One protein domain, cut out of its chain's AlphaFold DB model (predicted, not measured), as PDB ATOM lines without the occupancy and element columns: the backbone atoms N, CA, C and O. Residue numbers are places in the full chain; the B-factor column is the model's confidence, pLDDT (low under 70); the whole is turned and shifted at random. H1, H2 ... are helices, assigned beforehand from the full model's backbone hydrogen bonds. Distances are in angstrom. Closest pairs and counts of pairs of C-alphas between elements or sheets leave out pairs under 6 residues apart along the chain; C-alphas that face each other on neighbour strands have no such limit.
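What this domain is: This is residues 68 to 126 of the 126 residues of an uncharacterized protein of Ciona savignyi (UniProt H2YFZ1). One long straight helix, H3, makes a narrow V with a shorter helix, H2, the two arms meeting where H2 ends and H3 begins, while the very short helix H1 packs on H3 partway along it. A loop that includes residues 83 to 90 leads from H1 to the wide end of the V, and its residues 85 to 90, with Ala 91 of H2, stick out free of the rest. The printed part has 59 residues, with three named helices in the order H1, H2, H3 and no named strand; the class is all helix. It is compact, with a radius of gyration of the C-alphas of 11.8 A, and spans 38 by 31 by 18 A.

How they stand to each other: The longest helix is H3, residues 107 to 124. H1, residues 78 to 82, touches H3, with 4 pairs of C-alphas within 8 A. Their closest C-alphas, those of Gln 80 and Tyr 113, are 5.3 A apart, and H3 touches H1 with residues 113 to 117 alone. H2, residues 91 to 101, is close to H3 but not clearly touching it, with 2 pairs of C-alphas within 8 A. The closest C-alphas of H2 and H3 are those of Ile 100 and Glu 107, 5.7 A apart, while their centres are 16.0 A apart. H2 and H3 run opposite ways at a shallow tilt of 33 degrees, only just short of steep. H1 and H2 are apart. In H1, H2 and H3 every pair of O i and N i+4 is within hydrogen-bond range.

Where its parts are: H3 runs from Glu 107, with its C-alpha at (38.727, 11.703, 131.970), to Gln 124, with its C-alpha at (40.172, -2.043, 109.729), a length of 26.2 A from first to last C-alpha. H2, Ala 91 to Ala 101, measures 15.2 A from first to last C-alpha. H1, Pro 78 to Phe 82, begins with C-alpha 78 at (40.900, 16.193, 116.236) and measures 6.0 A. Residues 68 to 77, before H1, belong to no named element.

The domain as a whole: The two C-alphas farthest apart are those of Asn 102 and Lys 126, at 37.9 A. The C-alphas of Val 68 and Lys 126, the first and last printed residues, are 30.4 A apart; Lys 126 is the chain's last residue. The printed part has no cut. The link from H2 to H3 is tight, with 5 residues, and the link from H1 to H2 is short, with 8 residues. The mean pLDDT of the printed part is 92.5, and one residue, Lys 126, is under 70.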
ATOM      1  N   VAL A  68      49.015  20.292 120.238       96.44
ATOM      2  CA  VAL A  68      48.023  19.230 120.431       96.44
ATOM      3  C   VAL A  68      46.622  19.851 120.349       96.44
ATOM      4  O   VAL A  68      46.344  20.783 121.103       96.44
ATOM      5  N   PRO A  69      45.728  19.381 119.462       94.75
ATOM      6  CA  PRO A  69      44.389  19.950 119.342       94.75
ATOM      7  C   PRO A  69      43.503  19.468 120.491       94.75
ATOM      8  O   PRO A  69      43.159  18.296 120.523       94.75
ATOM      9  N   THR A  70      43.124  20.339 121.422       90.31
ATOM     10  CA  THR A  70      42.360  19.954 122.627       90.31
ATOM     11  C   THR A  70      40.850  20.128 122.495       90.31
ATOM     12  O   THR A  70      40.102  19.541 123.272       90.31
ATOM     13  N   GLU A  71      40.395  20.915 121.520       87.69
ATOM     14  CA  GLU A  71      38.980  21.218 121.302       87.69
ATOM     15  C   GLU A  71      38.392  20.385 120.162       87.69
ATOM     16  O   GLU A  71      39.015  20.206 119.111       87.69
ATOM     17  N   ASP A  72      37.164  19.908 120.357       86.44
ATOM     18  CA  ASP A  72      36.393  19.267 119.299       86.44
ATOM     19  C   ASP A  72      35.725  20.295 118.390       86.44
ATOM     20  O   ASP A  72      35.297  21.361 118.828       86.44
ATOM     21  N   LEU A  73      35.599  19.945 117.109       83.94
ATOM     22  CA  LEU A  73      35.016  20.809 116.089       83.94
ATOM     23  C   LEU A  73      33.851  20.088 115.417       83.94
ATOM     24  O   LEU A  73      34.049  19.320 114.473       83.94
ATOM     25  N   ASP A  74      32.634  20.352 115.891       82.56
ATOM     26  CA  ASP A  74      31.396  19.726 115.413       82.56
ATOM     27  C   ASP A  74      31.504  18.187 115.370       82.56
ATOM     28  O   ASP A  74      31.613  17.523 116.399       82.56
ATOM     29  N   SER A  75      31.485  17.598 114.170       80.19
ATOM     30  CA  SER A  75      31.614  16.157 113.940       80.19
ATOM     31  C   SER A  75      33.066  15.672 113.852       80.19
ATOM     32  O   SER A  75      33.303  14.501 113.558       80.19
ATOM     33  N   ARG A  76      34.049  16.565 114.004       84.19
ATOM     34  CA  ARG A  76      35.477  16.247 113.935       84.19
ATOM     35  C   ARG A  76      36.033  16.172 115.347       84.19
ATOM     36  O   ARG A  76      35.877  17.102 116.131       84.19
ATOM     37  N   LEU A  77      36.733  15.076 115.618       91.31
ATOM     38  CA  LEU A  77      37.367  14.785 116.902       91.31
ATOM     39  C   LEU A  77      38.894  14.840 116.718       91.31
ATOM     40  O   LEU A  77      39.541  13.797 116.580       91.31
ATOM     41  N   PRO A  78      39.494  16.041 116.598       93.38
ATOM     42  CA  PRO A  78      40.900  16.193 116.236       93.38
ATOM     43  C   PRO A  78      41.838  15.645 117.313       93.38
ATOM     44  O   PRO A  78      42.862  15.070 116.956       93.38
ATOM     45  N   PHE A  79      41.480  15.723 118.601       95.56
ATOM     46  CA  PHE A  79      42.263  15.082 119.663       95.56
ATOM     47  C   PHE A  79      42.270  13.554 119.500       95.56
ATOM     48  O   PHE A  79      43.324  12.923 119.551       95.56
ATOM     49  N   GLN A  80      41.116  12.942 119.207       94.69
ATOM     50  CA  GLN A  80      41.031  11.504 118.920       94.69
ATOM     51  C   GLN A  80      41.883  11.114 117.702       94.69
ATOM     52  O   GLN A  80      42.567  10.090 117.721       94.69
ATOM     53  N   ALA A  81      41.848  11.911 116.632       94.06
ATOM     54  CA  ALA A  81      42.699  11.695 115.463       94.06
ATOM     55  C   ALA A  81      44.189  11.836 115.822       94.06
ATOM     56  O   ALA A  81      45.007  11.016 115.413       94.06
ATOM     57  N   PHE A  82      44.539  12.823 116.649       96.44
ATOM     58  CA  PHE A  82      45.898  13.042 117.130       96.44
ATOM     59  C   PHE A  82      46.440  11.829 117.902       96.44
ATOM     60  O   PHE A  82      47.548  11.377 117.625       96.44
ATOM     61  N   LEU A  83      45.635  11.230 118.786       96.31
ATOM     62  CA  LEU A  83      46.006  10.049 119.580       96.31
ATOM     63  C   LEU A  83      46.282   8.771 118.771       96.31
ATOM     64  O   LEU A  83      46.732   7.785 119.363       96.31
ATOM     65  N   GLN A  84      45.985   8.760 117.468       95.06
ATOM     66  CA  GLN A  84      46.266   7.640 116.565       95.06
ATOM     67  C   GLN A  84      47.657   7.712 115.919       95.06
ATOM     68  O   GLN A  84      48.062   6.748 115.272       95.06
ATOM     69  N   HIS A  85      48.401   8.811 116.092       96.50
ATOM     70  CA  HIS A  85      49.793   8.893 115.642       96.50
ATOM     71  C   HIS A  85      50.704   7.960 116.450       96.50
ATOM     72  O   HIS A  85      50.341   7.452 117.512       96.50
ATOM     73  N   ASN A  86      51.920   7.756 115.945       96.44
ATOM     74  CA  ASN A  86      52.957   7.044 116.677       96.44
ATOM     75  C   ASN A  86      53.580   7.973 117.720       96.44
ATOM     76  O   ASN A  86      54.049   9.060 117.390       96.44
ATOM     77  N   PHE A  87      53.609   7.514 118.967       96.62
ATOM     78  CA  PHE A  87      54.249   8.204 120.082       96.62
ATOM     79  C   PHE A  87      55.465   7.406 120.539       96.62
ATOM     80  O   PHE A  87      55.463   6.175 120.494       96.62
ATOM     81  N   VAL A  88      56.497   8.108 120.997       94.56
ATOM     82  CA  VAL A  88      57.670   7.474 121.599       94.56
ATOM     83  C   VAL A  88      57.350   7.030 123.027       94.56
ATOM     84  O   VAL A  88      56.770   7.796 123.794       94.56
ATOM     85  N   ALA A  89      57.738   5.802 123.377       91.81
ATOM     86  CA  ALA A  89      57.672   5.261 124.737       91.81
ATOM     87  C   ALA A  89      56.344   5.583 125.467       91.81
ATOM     88  O   ALA A  89      55.268   5.212 124.996       91.81
ATOM     89  N   ASP A  90      56.421   6.264 126.613       94.56
ATOM     90  CA  ASP A  90      55.282   6.665 127.444       94.56
ATOM     91  C   ASP A  90      54.632   7.996 127.049       94.56
ATOM     92  O   ASP A  90      53.660   8.396 127.688       94.56
ATOM     93  N   ALA A  91      55.101   8.685 126.003       96.75
ATOM     94  CA  ALA A  91      54.680  10.059 125.708       96.75
ATOM     95  C   ALA A  91      53.158  10.198 125.527       96.75
ATOM     96  O   ALA A  91      52.563  11.184 125.962       96.75
ATOM     97  N   ARG A  92      52.498   9.186 124.941       97.25
ATOM     98  CA  ARG A  92      51.029   9.162 124.822       97.25
ATOM     99  C   ARG A  92      50.358   9.091 126.192       97.25
ATOM    100  O   ARG A  92      49.437   9.855 126.451       97.25
ATOM    101  N   THR A  93      50.813   8.198 127.066       96.75
ATOM    102  CA  THR A  93      50.273   8.031 128.425       96.75
ATOM    103  C   THR A  93      50.520   9.278 129.271       96.75
ATOM    104  O   THR A  93      49.599   9.777 129.908       96.75
ATOM    105  N   GLN A  94      51.735   9.826 129.209       97.69
ATOM    106  CA  GLN A  94      52.125  11.069 129.877       97.69
ATOM    107  C   GLN A  94      51.235  12.241 129.455       97.69
ATOM    108  O   GLN A  94      50.720  12.955 130.315       97.69
ATOM    109  N   LEU A  95      50.989  12.400 128.148       97.81
ATOM    110  CA  LEU A  95      50.068  13.409 127.623       97.81
ATOM    111  C   LEU A  95      48.664  13.241 128.215       97.81
ATOM    112  O   LEU A  95      48.102  14.212 128.711       97.81
ATOM    113  N   LEU A  96      48.110  12.023 128.192       97.62
ATOM    114  CA  LEU A  96      46.769  11.738 128.712       97.62
ATOM    115  C   LEU A  96      46.655  12.050 130.212       97.62
ATOM    116  O   LEU A  96      45.715  12.727 130.623       97.62
ATOM    117  N   HIS A  97      47.625  11.623 131.020       97.62
ATOM    118  CA  HIS A  97      47.644  11.926 132.453       97.62
ATOM    119  C   HIS A  97      47.734  13.433 132.714       97.62
ATOM    120  O   HIS A  97      47.015  13.956 133.564       97.62
ATOM    121  N   ALA A  98      48.573  14.147 131.960       97.56
ATOM    122  CA  ALA A  98      48.762  15.582 132.130       97.56
ATOM    123  C   ALA A  98      47.505  16.384 131.769       97.56
ATOM    124  O   ALA A  98      47.115  17.268 132.532       97.56
ATOM    125  N   VAL A  99      46.845  16.080 130.645       97.12
ATOM    126  CA  VAL A  99      45.636  16.819 130.234       97.12
ATOM    127  C   VAL A  99      44.461  16.573 131.179       97.12
ATOM    128  O   VAL A  99      43.706  17.508 131.440       97.12
ATOM    129  N   ILE A 100      44.338  15.362 131.738       97.38
ATOM    130  CA  ILE A 100      43.316  15.041 132.745       97.38
ATOM    131  C   ILE A 100      43.613  15.783 134.050       97.38
ATOM    132  O   ILE A 100      42.752  16.495 134.564       97.38
ATOM    133  N   ALA A 101      44.838  15.668 134.570       97.38
ATOM    134  CA  ALA A 101      45.218  16.267 135.849       97.38
ATOM    135  C   ALA A 101      45.117  17.801 135.847       97.38
ATOM    136  O   ALA A 101      44.785  18.398 136.867       97.38
ATOM    137  N   ASN A 102      45.352  18.436 134.696       95.75
ATOM    138  CA  ASN A 102      45.225  19.884 134.526       95.75
ATOM    139  C   ASN A 102      43.830  20.317 134.041       95.75
ATOM    140  O   ASN A 102      43.642  21.477 133.688       95.75
ATOM    141  N   SER A 103      42.842  19.410 134.026       95.69
ATOM    142  CA  SER A 103      41.455  19.695 133.617       95.69
ATOM    143  C   SER A 103      41.319  20.302 132.211       95.69
ATOM    144  O   SER A 103      40.365  21.027 131.938       95.69
ATOM    145  N   ILE A 104      42.256  19.993 131.309       95.62
ATOM    146  CA  ILE A 104      42.221  20.434 129.906       95.62
ATOM    147  C   ILE A 104      41.184  19.607 129.137       95.62
ATOM    148  O   ILE A 104      40.416  20.144 128.345       95.62
ATOM    149  N   ILE A 105      41.142  18.295 129.388       95.75
ATOM    150  CA  ILE A 105      40.136  17.373 128.851       95.75
ATOM    151  C   ILE A 105      39.696  16.452 129.987       95.75
ATOM    152  O   ILE A 105      40.532  15.932 130.722       95.75
ATOM    153  N   SER A 106      38.388  16.237 130.137       95.56
ATOM    154  CA  SER A 106      37.868  15.357 131.183       95.56
ATOM    155  C   SER A 106      38.248  13.893 130.942       95.56
ATOM    156  O   SER A 106      38.308  13.424 129.805       95.56
ATOM    157  N   GLU A 107      38.440  13.142 132.028       97.06
ATOM    158  CA  GLU A 107      38.727  11.703 131.970       97.06
ATOM    159  C   GLU A 107      37.643  10.926 131.205       97.06
ATOM    160  O   GLU A 107      37.953  10.075 130.373       97.06
ATOM    161  N   GLU A 108      36.368  11.271 131.411       96.75
ATOM    162  CA  GLU A 108      35.251  10.681 130.665       96.75
ATOM    163  C   GLU A 108      35.429  10.860 129.154       96.75
ATOM    164  O   GLU A 108      35.273   9.908 128.385       96.75
ATOM    165  N   ARG A 109      35.804  12.068 128.718       95.19
ATOM    166  CA  ARG A 109      35.987  12.366 127.299       95.19
ATOM    167  C   ARG A 109      37.199  11.639 126.721       95.19
ATOM    168  O   ARG A 109      37.111  11.103 125.618       95.19
ATOM    169  N   ILE A 110      38.293  11.546 127.476       96.62
ATOM    170  CA  ILE A 110      39.456  10.733 127.099       96.62
ATOM    171  C   ILE A 110      39.058   9.267 126.896       96.62
ATOM    172  O   ILE A 110      39.388   8.686 125.861       96.62
ATOM    173  N   ASN A 111      38.300   8.685 127.825       96.88
ATOM    174  CA  ASN A 111      37.839   7.300 127.721       96.88
ATOM    175  C   ASN A 111      36.958   7.077 126.481       96.88
ATOM    176  O   ASN A 111      37.110   6.065 125.794       96.88
ATOM    177  N   GLN A 112      36.097   8.041 126.136       95.06
ATOM    178  CA  GLN A 112      35.309   8.000 124.898       95.06
ATOM    179  C   GLN A 112      36.200   7.975 123.647       95.06
ATOM    180  O   GLN A 112      35.962   7.168 122.746       95.06
ATOM    181  N   TYR A 113      37.246   8.810 123.586       95.50
ATOM    182  CA  TYR A 113      38.184   8.798 122.459       95.50
ATOM    183  C   TYR A 113      38.924   7.470 122.331       95.50
ATOM    184  O   TYR A 113      39.058   6.950 121.224       95.50
ATOM    185  N   LEU A 114      39.408   6.918 123.446       96.06
ATOM    186  CA  LEU A 114      40.156   5.662 123.449       96.06
ATOM    187  C   LEU A 114      39.294   4.491 122.971       96.06
ATOM    188  O   LEU A 114      39.727   3.753 122.087       96.06
ATOM    189  N   LEU A 115      38.058   4.390 123.469       95.62
ATOM    190  CA  LEU A 115      37.105   3.369 123.037       95.62
ATOM    191  C   LEU A 115      36.788   3.486 121.540       95.62
ATOM    192  O   LEU A 115      36.787   2.493 120.816       95.62
ATOM    193  N   ALA A 116      36.555   4.706 121.049       92.88
ATOM    194  CA  ALA A 116      36.284   4.930 119.633       92.88
ATOM    195  C   ALA A 116      37.477   4.534 118.743       92.88
ATOM    196  O   ALA A 116      37.280   3.980 117.662       92.88
ATOM    197  N   ILE A 117      38.714   4.785 119.188       94.12
ATOM    198  CA  ILE A 117      39.930   4.364 118.473       94.12
ATOM    199  C   ILE A 117      40.038   2.838 118.415       94.12
ATOM    200  O   ILE A 117      40.392   2.303 117.367       94.12
ATOM    201  N   GLU A 118      39.744   2.140 119.510       93.81
ATOM    202  CA  GLU A 118      39.787   0.674 119.565       93.81
ATOM    203  C   GLU A 118      38.791   0.049 118.578       93.81
ATOM    204  O   GLU A 118      39.186  -0.743 117.723       93.81
ATOM    205  N   ILE A 119      37.543   0.530 118.576       92.75
ATOM    206  CA  ILE A 119      36.504   0.100 117.625       92.75
ATOM    207  C   ILE A 119      36.929   0.350 116.168       92.75
ATOM    208  O   ILE A 119      36.672  -0.471 115.287       92.75
ATOM    209  N   LEU A 120      37.568   1.490 115.878       89.81
ATOM    210  CA  LEU A 120      38.040   1.797 114.524       89.81
ATOM    211  C   LEU A 120      39.125   0.822 114.057       89.81
ATOM    212  O   LEU A 120      39.087   0.403 112.901       89.81
ATOM    213  N   LYS A 121      40.055   0.437 114.938       89.19
ATOM    214  CA  LYS A 121      41.115  -0.530 114.617       89.19
ATOM    215  C   LYS A 121      40.543  -1.916 114.329       89.19
ATOM    216  O   LYS A 121      40.863  -2.497 113.298       89.19
ATOM    217  N   GLU A 122      39.616  -2.392 115.159       88.50
ATOM    218  CA  GLU A 122      38.955  -3.690 114.955       88.50
ATOM    219  C   GLU A 122      38.205  -3.792 113.618       88.50
ATOM    220  O   GLU A 122      38.065  -4.879 113.056       88.50
ATOM    221  N   ASN A 123      37.692  -2.671 113.108       83.94
ATOM    222  CA  ASN A 123      36.980  -2.624 111.832       83.94
ATOM    223  C   ASN A 123      37.912  -2.519 110.616       83.94
ATOM    224  O   ASN A 123      37.468  -2.795 109.507       83.94
ATOM    225  N   GLN A 124      39.168  -2.106 110.799       78.75
ATOM    226  CA  GLN A 124      40.172  -2.043 109.729       78.75
ATOM    227  C   GLN A 124      40.907  -3.377 109.531       78.75
ATOM    228  O   GLN A 124      41.497  -3.596 108.477       78.75
ATOM    229  N   GLU A 125      40.869  -4.261 110.530       70.50
ATOM    230  CA  GLU A 125      41.485  -5.595 110.494       70.50
ATOM    231  C   GLU A 125      40.547  -6.700 109.961       70.50
ATOM    232  O   GLU A 125      40.964  -7.854 109.846       70.50
ATOM    233  N   LYS A 126      39.294  -6.363 109.626       53.31
ATOM    234  CA  LYS A 126      38.280  -7.261 109.039       53.31
ATOM    235  C   LYS A 126      38.091  -6.997 107.550       53.31
ATOM    236  O   LYS A 126      37.896  -7.994 106.819       53.31
TER     237      LYS A 126